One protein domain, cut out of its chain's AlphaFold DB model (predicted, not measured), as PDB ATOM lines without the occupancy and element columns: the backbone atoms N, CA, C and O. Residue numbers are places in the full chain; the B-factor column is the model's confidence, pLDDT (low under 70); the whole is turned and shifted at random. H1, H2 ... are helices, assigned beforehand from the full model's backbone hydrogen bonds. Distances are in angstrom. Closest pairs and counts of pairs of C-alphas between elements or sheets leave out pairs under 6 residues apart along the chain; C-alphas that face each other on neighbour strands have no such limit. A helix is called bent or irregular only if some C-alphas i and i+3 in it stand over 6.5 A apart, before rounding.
ATOM      1  N   VAL A   5     125.742 105.352  53.022       90.56
ATOM      2  CA  VAL A   5     126.139 106.572  52.294       90.56
ATOM      3  C   VAL A   5     126.877 107.620  53.136       90.56
ATOM      4  O   VAL A   5     127.353 108.606  52.577       90.56
ATOM      5  N   GLY A   6     126.969 107.430  54.456       86.50
ATOM      6  CA  GLY A   6     127.849 108.190  55.349       86.50
ATOM      7  C   GLY A   6     129.316 107.745  55.275       86.50
ATOM      8  O   GLY A   6     130.204 108.514  55.632       86.50
ATOM      9  N   PHE A   7     129.575 106.537  54.764       87.81
ATOM     10  CA  PHE A   7     130.917 106.017  54.476       87.81
ATOM     11  C   PHE A   7     131.230 106.044  52.973       87.81
ATOM     12  O   PHE A   7     132.309 106.472  52.571       87.81
ATOM     13  N   LEU A   8     130.275 105.626  52.136       90.75
ATOM     14  CA  LEU A   8     130.391 105.606  50.677       90.75
ATOM     15  C   LEU A   8     129.413 106.621  50.054       90.75
ATOM     16  O   LEU A   8     128.267 106.265  49.765       90.75
ATOM     17  N   PRO A   9     129.820 107.889  49.868       85.56
ATOM     18  CA  PRO A   9     128.911 108.939  49.427       85.56
ATOM     19  C   PRO A   9     128.375 108.684  48.015       85.56
ATOM     20  O   PRO A   9     129.092 108.231  47.122       85.56
ATOM     21  N   ALA A  10     127.100 109.017  47.811       85.25
ATOM     22  CA  ALA A  10     126.425 108.892  46.524       85.25
ATOM     23  C   ALA A  10     126.161 110.279  45.898       85.25
ATOM     24  O   ALA A  10     125.864 111.234  46.627       85.25
ATOM     25  N   PRO A  11     126.207 110.412  44.557       84.75
ATOM     26  CA  PRO A  11     125.819 111.645  43.874       84.75
ATOM     27  C   PRO A  11     124.407 112.107  44.267       84.75
ATOM     28  O   PRO A  11     123.522 111.289  44.504       84.75
ATOM     29  N   TYR A  12     124.194 113.426  44.332       83.38
ATOM     30  CA  TYR A  12     122.923 114.084  44.709       83.38
ATOM     31  C   TYR A  12     122.415 113.826  46.129       83.38
ATOM     32  O   TYR A  12     121.390 114.381  46.511       83.38
ATOM     33  N   MET A  13     123.162 113.068  46.929       85.25
ATOM     34  CA  MET A  13     122.879 112.829  48.339       85.25
ATOM     35  C   MET A  13     123.877 113.551  49.244       85.25
ATOM     36  O   MET A  13     123.954 113.225  50.416       85.25
ATOM     37  N   ALA A  14     124.626 114.539  48.738       88.62
ATOM     38  CA  ALA A  14     125.739 115.172  49.453       88.62
ATOM     39  C   ALA A  14     125.369 115.645  50.871       88.62
ATOM     40  O   ALA A  14     126.061 115.302  51.824       88.62
ATOM     41  N   LEU A  15     124.245 116.357  51.027       89.50
ATOM     42  CA  LEU A  15     123.768 116.812  52.337       89.50
ATOM     43  C   LEU A  15     123.418 115.632  53.257       89.50
ATOM     44  O   LEU A  15     123.829 115.589  54.414       89.50
ATOM     45  N   TYR A  16     122.696 114.642  52.734       90.38
ATOM     46  CA  TYR A  16     122.342 113.446  53.492       90.38
ATOM     47  C   TYR A  16     123.587 112.636  53.887       90.38
ATOM     48  O   TYR A  16     123.754 112.313  55.057       90.38
ATOM     49  N   SER A  17     124.511 112.383  52.960       92.31
ATOM     50  CA  SER A  17     125.803 111.738  53.210       92.31
ATOM     51  C   SER A  17     126.617 112.479  54.269       92.31
ATOM     52  O   SER A  17     127.114 111.837  55.189       92.31
ATOM     53  N   ALA A  18     126.690 113.812  54.205       94.19
ATOM     54  CA  ALA A  18     127.379 114.620  55.209       94.19
ATOM     55  C   ALA A  18     126.763 114.436  56.603       94.19
ATOM     56  O   ALA A  18     127.477 114.154  57.563       94.19
ATOM     57  N   THR A  19     125.433 114.511  56.721       94.94
ATOM     58  CA  THR A  19     124.760 114.284  58.012       94.94
ATOM     59  C   THR A  19     124.943 112.852  58.522       94.94
ATOM     60  O   THR A  19     125.125 112.649  59.719       94.94
ATOM     61  N   LYS A  20     124.958 111.845  57.639       95.06
ATOM     62  CA  LYS A  20     125.198 110.446  58.024       95.06
ATOM     63  C   LYS A  20     126.636 110.187  58.453       95.06
ATOM     64  O   LYS A  20     126.838 109.455  59.416       95.06
ATOM     65  N   HIS A  21     127.602 110.849  57.824       95.69
ATOM     66  CA  HIS A  21     128.988 110.853  58.277       95.69
ATOM     67  C   HIS A  21     129.127 111.509  59.661       95.69
ATOM     68  O   HIS A  21     129.763 110.956  60.554       95.69
ATOM     69  N   ALA A  22     128.455 112.646  59.877       96.75
ATOM     70  CA  ALA A  22     128.453 113.335  61.165       96.75
ATOM     71  C   ALA A  22     127.864 112.470  62.293       96.75
ATOM     72  O   ALA A  22     128.413 112.442  63.390       96.75
ATOM     73  N   VAL A  23     126.787 111.717  62.027       96.88
ATOM     74  CA  VAL A  23     126.199 110.781  63.006       96.88
ATOM     75  C   VAL A  23     127.202 109.711  63.437       96.88
ATOM     76  O   VAL A  23     127.242 109.381  64.622       96.88
ATOM     77  N   ALA A  24     128.005 109.181  62.512       95.12
ATOM     78  CA  ALA A  24     129.026 108.187  62.831       95.12
ATOM     79  C   ALA A  24     130.108 108.777  63.751       95.12
ATOM     80  O   ALA A  24     130.305 108.263  64.850       95.12
ATOM     81  N   GLY A  25     130.718 109.904  63.365       95.88
ATOM     82  CA  GLY A  25     131.768 110.550  64.167       95.88
ATOM     83  C   GLY A  25     131.281 111.047  65.535       95.88
ATOM     84  O   GLY A  25     131.977 110.902  66.542       95.88
ATOM     85  N   TYR A  26     130.051 111.567  65.601       97.06
ATOM     86  CA  TYR A  26     129.413 111.943  66.866       97.06
ATOM     87  C   TYR A  26     129.239 110.733  67.788       97.06
ATOM     88  O   TYR A  26     129.556 110.795  68.972       97.06
ATOM     89  N   SER A  27     128.751 109.617  67.243       97.19
ATOM     90  CA  SER A  27     128.466 108.419  68.036       97.19
ATOM     91  C   SER A  27     129.740 107.719  68.514       97.19
ATOM     92  O   SER A  27     129.745 107.176  69.614       97.19
ATOM     93  N   GLU A  28     130.814 107.753  67.720       96.12
ATOM     94  CA  GLU A  28     132.137 107.257  68.117       96.12
ATOM     95  C   GLU A  28     132.704 108.071  69.285       96.12
ATOM     96  O   GLU A  28     133.082 107.503  70.310       96.12
ATOM     97  N   SER A  29     132.671 109.403  69.177       97.56
ATOM     98  CA  SER A  29     133.098 110.299  70.261       97.56
ATOM     99  C   SER A  29     132.293 110.042  71.541       97.56
ATOM    100  O   SER A  29     132.859 109.905  72.625       97.56
ATOM    101  N   LEU A  30     130.977 109.864  71.405       97.31
ATOM    102  CA  LEU A  30     130.089 109.602  72.531       97.31
ATOM    103  C   LEU A  30     130.329 108.230  73.193       97.31
ATOM    104  O   LEU A  30     130.256 108.141  74.419       97.31
ATOM    105  N   ASP A  31     130.642 107.164  72.437       97.25
ATOM    106  CA  ASP A  31     131.032 105.866  73.034       97.25
ATOM    107  C   ASP A  31     132.288 106.026  73.897       97.25
ATOM    108  O   ASP A  31     132.353 105.469  74.994       97.25
ATOM    109  N   HIS A  32     133.266 106.817  73.442       97.19
ATOM    110  CA  HIS A  32     134.485 107.089  74.204       97.19
ATOM    111  C   HIS A  32     134.208 107.836  75.514       97.19
ATOM    112  O   HIS A  32     134.750 107.452  76.553       97.19
ATOM    113  N   GLU A  33     133.350 108.855  75.487       97.56
ATOM    114  CA  GLU A  33     132.988 109.650  76.667       97.56
ATOM    115  C   GLU A  33     132.207 108.839  77.713       97.56
ATOM    116  O   GLU A  33     132.450 108.950  78.917       97.56
ATOM    117  N   LEU A  34     131.278 107.992  77.262       97.75
ATOM    118  CA  LEU A  34     130.359 107.263  78.139       97.75
ATOM    119  C   LEU A  34     130.901 105.913  78.630       97.75
ATOM    120  O   LEU A  34     130.305 105.287  79.513       97.75
ATOM    121  N   ARG A  35     132.058 105.473  78.122       94.75
ATOM    122  CA  ARG A  35     132.641 104.163  78.442       94.75
ATOM    123  C   ARG A  35     132.907 103.963  79.934       94.75
ATOM    124  O   ARG A  35     132.747 102.855  80.442       94.75
ATOM    125  N   THR A  36     133.283 105.027  80.646       96.62
ATOM    126  CA  THR A  36     133.526 105.012  82.103       96.62
ATOM    127  C   THR A  36     132.243 104.819  82.913       96.62
ATOM    128  O   THR A  36     132.289 104.334  84.039       96.62
ATOM    129  N   GLN A  37     131.091 105.134  82.319       97.88
ATOM    130  CA  GLN A  37     129.767 104.996  82.922       97.88
ATOM    131  C   GLN A  37     129.121 103.645  82.586       97.88
ATOM    132  O   GLN A  37     127.941 103.438  82.847       97.88
ATOM    133  N   SER A  38     129.884 102.706  82.010       96.38
ATOM    134  CA  SER A  38     129.391 101.399  81.548       96.38
ATOM    135  C   SER A  38     128.282 101.486  80.488       96.38
ATOM    136  O   SER A  38     127.528 100.534  80.297       96.38
ATOM    137  N   ILE A  39     128.196 102.608  79.769       97.81
ATOM    138  CA  ILE A  39     127.264 102.812  78.657       97.81
ATOM    139  C   ILE A  39     128.029 102.637  77.342       97.81
ATOM    140  O   ILE A  39     129.165 103.091  77.209       97.81
ATOM    141  N   ARG A  40     127.404 101.958  76.376       97.19
ATOM    142  CA  ARG A  40     127.950 101.720  75.033       97.19
ATOM    143  C   ARG A  40     127.053 102.345  73.979       97.19
ATOM    144  O   ARG A  40     125.832 102.219  74.063       97.19
ATOM    145  N   VAL A  41     127.659 102.957  72.971       97.06
ATOM    146  CA  VAL A  41     126.955 103.565  71.840       97.06
ATOM    147  C   VAL A  41     127.329 102.821  70.565       97.06
ATOM    148  O   VAL A  41     128.494 102.532  70.309       97.06
ATOM    149  N   SER A  42     126.328 102.480  69.755       95.88
ATOM    150  CA  SER A  42     126.531 101.833  68.461       95.88
ATOM    151  C   SER A  42     125.619 102.436  67.400       95.88
ATOM    152  O   SER A  42     124.512 102.905  67.678       95.88
ATOM    153  N   VAL A  43     126.097 102.427  66.157       96.25
ATOM    154  CA  VAL A  43     125.346 102.910  64.998       96.25
ATOM    155  C   VAL A  43     125.102 101.746  64.050       96.25
ATOM    156  O   VAL A  43     126.023 101.041  63.654       96.25
ATOM    157  N   VAL A  44     123.838 101.544  63.683       95.06
ATOM    158  CA  VAL A  44     123.461 100.631  62.600       95.06
ATOM    159  C   VAL A  44     123.497 101.403  61.287       95.06
ATOM    160  O   VAL A  44     122.930 102.499  61.213       95.06
ATOM    161  N   GLU A  45     124.120 100.808  60.269       93.81
ATOM    162  CA  GLU A  45     124.368 101.388  58.944       93.81
ATOM    163  C   GLU A  45     123.571 100.641  57.858       93.81
ATOM    164  O   GLU A  45     124.114  99.769  57.172       93.81
ATOM    165  N   PRO A  46     122.267 100.920  57.674       92.00
ATOM    166  CA  PRO A  46     121.495 100.238  56.652       92.00
ATOM    167  C   PRO A  46     122.013 100.569  55.247       92.00
ATOM    168  O   PRO A  46     122.296 101.743  54.950       92.00
ATOM    169  N   PRO A  47     122.073  99.568  54.352       86.25
ATOM    170  CA  PRO A  47     122.116  99.818  52.925       86.25
ATOM    171  C   PRO A  47     120.734 100.299  52.458       86.25
ATOM    172  O   PRO A  47     119.829 100.581  53.243       86.25
ATOM    173  N   TYR A  48     120.555 100.378  51.147       80.75
ATOM    174  CA  TYR A  48     119.268 100.705  50.561       80.75
ATOM    175  C   TYR A  48     118.160  99.723  50.998       80.75
ATOM    176  O   TYR A  48     118.264  98.518  50.757       80.75
ATOM    177  N   ILE A  49     117.082 100.245  51.587       83.56
ATOM    178  CA  ILE A  49     115.923  99.477  52.061       83.56
ATOM    179  C   ILE A  49     114.623 100.090  51.536       83.56
ATOM    180  O   ILE A  49     114.481 101.307  51.475       83.56
ATOM    181  N   ASN A  50     113.659  99.243  51.167       80.19
ATOM    182  CA  ASN A  50     112.390  99.687  50.592       80.19
ATOM    183  C   ASN A  50     111.479 100.264  51.684       80.19
ATOM    184  O   ASN A  50     110.750  99.528  52.347       80.19
ATOM    185  N   THR A  51     111.557 101.575  51.880       83.19
ATOM    186  CA  THR A  51     110.753 102.309  52.858       83.19
ATOM    187  C   THR A  51     110.210 103.593  52.227       83.19
ATOM    188  O   THR A  51     110.788 104.085  51.255       83.19
ATOM    189  N   PRO A  52     109.149 104.203  52.789       82.25
ATOM    190  CA  PRO A  52     108.642 105.495  52.318       82.25
ATOM    191  C   PRO A  52     109.642 106.653  52.444       82.25
ATOM    192  O   PRO A  52     109.349 107.750  51.980       82.25
ATOM    193  N   PHE A  53     110.810 106.445  53.063       82.50
ATOM    194  CA  PHE A  53     111.850 107.461  53.219       82.50
ATOM    195  C   PHE A  53     112.231 108.114  51.883       82.50
ATOM    196  O   PHE A  53     112.327 109.334  51.801       82.50
ATOM    197  N   GLU A  54     112.362 107.326  50.815       73.75
ATOM    198  CA  GLU A  54     112.680 107.858  49.485       73.75
ATOM    199  C   GLU A  54     111.589 108.745  48.902       73.75
ATOM    200  O   GLU A  54     111.892 109.737  48.247       73.75
ATOM    201  N   ALA A  55     110.322 108.407  49.145       75.38
ATOM    202  CA  ALA A  55     109.199 109.202  48.656       75.38
ATOM    203  C   ALA A  55     109.129 110.584  49.328       75.38
ATOM    204  O   ALA A  55     108.458 111.473  48.818       75.38
ATOM    205  N   ASN A  56     109.832 110.761  50.450       80.31
ATOM    206  CA  ASN A  56     109.869 111.992  51.234       80.31
ATOM    207  C   ASN A  56     111.205 112.747  51.096       80.31
ATOM    208  O   ASN A  56     111.492 113.643  51.890       80.31
ATOM    209  N   LEU A  57     112.040 112.396  50.111       78.44
ATOM    210  CA  LEU A  57     113.263 113.145  49.825       78.44
ATOM    211  C   LEU A  57     112.912 114.549  49.323       78.44
ATOM    212  O   LEU A  57     112.160 114.717  48.364       78.44
ATOM    213  N   MET A  58     113.489 115.560  49.971       80.62
ATOM    214  CA  MET A  58     113.306 116.952  49.580       80.62
ATOM    215  C   MET A  58     113.962 117.204  48.218       80.62
ATOM    216  O   MET A  58     115.140 116.901  48.003       80.62
ATOM    217  N   GLN A  59     113.180 117.755  47.294       81.50
ATOM    218  CA  GLN A  59     113.666 118.182  45.987       81.50
ATOM    219  C   GLN A  59     114.413 119.516  46.134       81.50
ATOM    220  O   GLN A  59     114.036 120.327  46.975       81.50
ATOM    221  N   PRO A  60     115.467 119.761  45.339       83.25
ATOM    222  CA  PRO A  60     116.130 121.059  45.338       83.25
ATOM    223  C   PRO A  60     115.182 122.148  44.823       83.25
ATOM    224  O   PRO A  60     114.531 121.952  43.796       83.25
ATOM    225  N   ASP A  61     115.172 123.308  45.482       87.00
ATOM    226  CA  ASP A  61     114.327 124.452  45.097       87.00
ATOM    227  C   ASP A  61     114.687 125.015  43.712       87.00
ATOM    228  O   ASP A  61     113.832 125.521  42.988       87.00
ATOM    229  N   ALA A  62     115.960 124.893  43.325       89.12
ATOM    230  CA  ALA A  62     116.486 125.313  42.032       89.12
ATOM    231  C   ALA A  62     117.268 124.157  41.377       89.12
ATOM    232  O   ALA A  62     118.457 123.967  41.660       89.12
ATOM    233  N   PRO A  63     116.630 123.337  40.523       86.06
ATOM    234  CA  PRO A  63     117.332 122.289  39.797       86.06
ATOM    235  C   PRO A  63     118.300 122.897  38.775       86.06
ATOM    236  O   PRO A  63     117.946 123.788  38.010       86.06
ATOM    237  N   LEU A  64     119.528 122.379  38.742       89.31
ATOM    238  CA  LEU A  64     120.528 122.765  37.749       89.31
ATOM    239  C   LEU A  64     120.429 121.856  36.523       89.31
ATOM    240  O   LEU A  64     120.499 120.629  36.655       89.31
ATOM    241  N   ASP A  65     120.340 122.449  35.334       90.81
ATOM    242  CA  ASP A  65     120.200 121.712  34.070       90.81
ATOM    243  C   ASP A  65     121.351 120.733  33.818       90.81
ATOM    244  O   ASP A  65     121.119 119.609  33.376       90.81
ATOM    245  N   MET A  66     122.569 121.104  34.223       89.75
ATOM    246  CA  MET A  66     123.770 120.257  34.174       89.75
ATOM    247  C   MET A  66     123.607 118.909  34.905       89.75
ATOM    248  O   MET A  66     124.334 117.961  34.626       89.75
ATOM    249  N   TYR A  67     122.668 118.796  35.851       88.00
ATOM    250  CA  TYR A  67     122.406 117.565  36.605       88.00
ATOM    251  C   TYR A  67     121.180 116.790  36.125       88.00
ATOM    252  O   TYR A  67     120.901 115.716  36.663       88.00
ATOM    253  N   ARG A  68     120.446 117.301  35.130       87.12
ATOM    254  CA  ARG A  68     119.157 116.745  34.702       87.12
ATOM    255  C   ARG A  68     119.282 115.302  34.210       87.12
ATOM    256  O   ARG A  68     118.567 114.431  34.699       87.12
ATOM    257  N   GLU A  69     120.212 115.040  33.294       87.62
ATOM    258  CA  GLU A  69     120.392 113.711  32.689       87.62
ATOM    259  C   GLU A  69     120.841 112.665  33.710       87.62
ATOM    260  O   GLU A  69     120.296 111.562  33.776       87.62
ATOM    261  N   ILE A  70     121.801 113.023  34.564       86.12
ATOM    262  CA  ILE A  70     122.341 112.103  35.566       86.12
ATOM    263  C   ILE A  70     121.282 111.804  36.642       86.12
ATOM    264  O   ILE A  70     121.143 110.649  37.051       86.12
ATOM    265  N   ARG A  71     120.487 112.801  37.069       85.12
ATOM    266  CA  ARG A  71     119.353 112.581  37.986       85.12
ATOM    267  C   ARG A  71     118.302 111.660  37.370       85.12
ATOM    268  O   ARG A  71     117.905 110.699  38.026       85.12
ATOM    269  N   ALA A  72     117.926 111.883  36.110       86.75
ATOM    270  CA  ALA A  72     116.983 111.021  35.398       86.75
ATOM    271  C   ALA A  72     117.492 109.571  35.294       86.75
ATOM    272  O   ALA A  72     116.762 108.623  35.593       86.75
ATOM    273  N   GLY A  73     118.773 109.388  34.955       86.44
ATOM    274  CA  GLY A  73     119.406 108.070  34.920       86.44
ATOM    275  C   GLY A  73     119.434 107.389  36.291       86.44
ATOM    276  O   GLY A  73     119.180 106.187  36.396       86.44
ATOM    277  N   MET A  74     119.696 108.143  37.362       81.94
ATOM    278  CA  MET A  74     119.662 107.621  38.728       81.94
ATOM    279  C   MET A  74     118.250 107.169  39.115       81.94
ATOM    280  O   MET A  74     118.083 106.033  39.557       81.94
ATOM    281  N   GLU A  75     117.229 107.998  38.882       81.94
ATOM    282  CA  GLU A  75     115.824 107.640  39.119       81.94
ATOM    283  C   GLU A  75     115.411 106.367  38.378       81.94
ATOM    284  O   GLU A  75     114.696 105.525  38.929       81.94
ATOM    285  N   GLN A  76     115.873 106.198  37.139       84.75
ATOM    286  CA  GLN A  76     115.575 105.014  36.346       84.75
ATOM    287  C   GLN A  76     116.166 103.744  36.972       84.75
ATOM    288  O   GLN A  76     115.437 102.763  37.145       84.75
ATOM    289  N   ARG A  77     117.424 103.785  37.436       81.50
ATOM    290  CA  ARG A  77     118.044 102.657  38.161       81.50
ATOM    291  C   ARG A  77     117.323 102.340  39.473       81.50
ATOM    292  O   ARG A  77     117.158 101.166  39.816       81.50
ATOM    293  N   LEU A  78     116.875 103.361  40.213       76.94
ATOM    294  CA  LEU A  78     116.077 103.165  41.432       76.94
ATOM    295  C   LEU A  78     114.755 102.441  41.098       76.94
ATOM    296  O   LEU A  78     114.420 101.434  41.728       76.94
ATOM    297  N   LYS A  79     114.040 102.892  40.057       78.12
ATOM    298  CA  LYS A  79     112.781 102.285  39.578       78.12
ATOM    299  C   LYS A  79     112.968 100.842  39.096       78.12
ATOM    300  O   LYS A  79     112.110  99.994  39.350       78.12
ATOM    301  N   GLU A  80     114.068 100.540  38.413       80.31
ATOM    302  CA  GLU A  80     114.402  99.186  37.951       80.31
ATOM    303  C   GLU A  80     114.639  98.219  39.110       80.31
ATOM    304  O   GLU A  80     114.041  97.140  39.139       80.31
ATOM    305  N   ARG A  81     115.413  98.631  40.120       71.12
ATOM    306  CA  ARG A  81     115.652  97.821  41.323       71.12
ATOM    307  C   ARG A  81     114.358  97.530  42.091       71.12
ATOM    308  O   ARG A  81     114.149  96.401  42.536       71.12
ATOM    309  N   HIS A  82     113.461  98.516  42.188       71.31
ATOM    310  CA  HIS A  82     112.122  98.350  42.771       71.31
ATOM    311  C   HIS A  82     111.206  97.426  41.956       71.31
ATOM    312  O   HIS A  82     110.301  96.805  42.515       71.31
ATOM    313  N   ARG A  83     111.385  97.342  40.632       72.62
ATOM    314  CA  ARG A  83     110.631  96.408  39.775       72.62
ATOM    315  C   ARG A  83     111.128  94.975  39.908       72.62
ATOM    316  O   ARG A  83     110.298  94.074  39.967       72.62
ATOM    317  N   TRP A  84     112.442  94.766  39.966       65.88
ATOM    318  CA  TRP A  84     113.026  93.427  40.074       65.88
ATOM    319  C   TRP A  84     112.631  92.735  41.390       65.88
ATOM    320  O   TRP A  84     112.152  91.608  41.363       65.88
ATOM    321  N   ARG A  85     112.690  93.448  42.526       61.12
ATOM    322  CA  ARG A  85     112.344  92.903  43.859       61.12
ATOM    323  C   ARG A  85     110.846  92.663  44.106       61.12
ATOM    324  O   ARG A  85     110.503  92.138  45.153       61.12
ATOM    325  N   ARG A  86     109.955  93.078  43.194       62.81
ATOM    326  CA  ARG A  86     108.495  92.842  43.280       62.81
ATOM    327  C   ARG A  86     108.020  91.628  42.469       62.81
ATOM    328  O   ARG A  86     106.829  91.345  42.470       62.81
TER     329      ARG A  86
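This is residues 5 to 86 of the 88 residues of an uncharacterized protein of Paraburkholderia rhynchosiae (UniProt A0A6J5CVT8). A hook at residues 5 to 13 leads into the long helix H1; residues 38 to 49 fold back beside it as an extended strip, and the second helix, H2, is set crosswise beyond the beginning of H1, reached by a wide loop. The middle is loosely filled, and the two helices have no contact. The printed part has 82 residues with two named helices, H1 then H2, and no named strand; the class is all helix. It is loose, with a radius of gyration of the C-alphas of 17.0 A, and elongated, spanning 51 by 33 by 20 A.

H1, residues 14 to 37, has a kink of 29 degrees near residue 31. H2, residues 65 to 84, is apart from H1. Of the O i to N i+4 pairs, 18 of 20 in H1 and 14 of 16 in H2 are within hydrogen-bond range.

H1 runs 35.2 A from C-alpha 14 at (125.739, 115.172, 49.453); it is irregular, with C-alphas 33 and 36 7.2 A apart. H2 runs 29.8 A to C-alpha 84 at (113.026, 93.427, 40.074); it is irregular, with C-alphas 66 and 69 7.5 A apart.

The C-alphas farthest apart, of Thr 36 and Asp 65, are 52.6 A apart. The printed part has no cut. The link from H1 to H2, 27 residues, is long. Residues 61 to 66, of which 65 to 66 belong to H2, stand free. Residues 84 to 86 have pLDDT under 70.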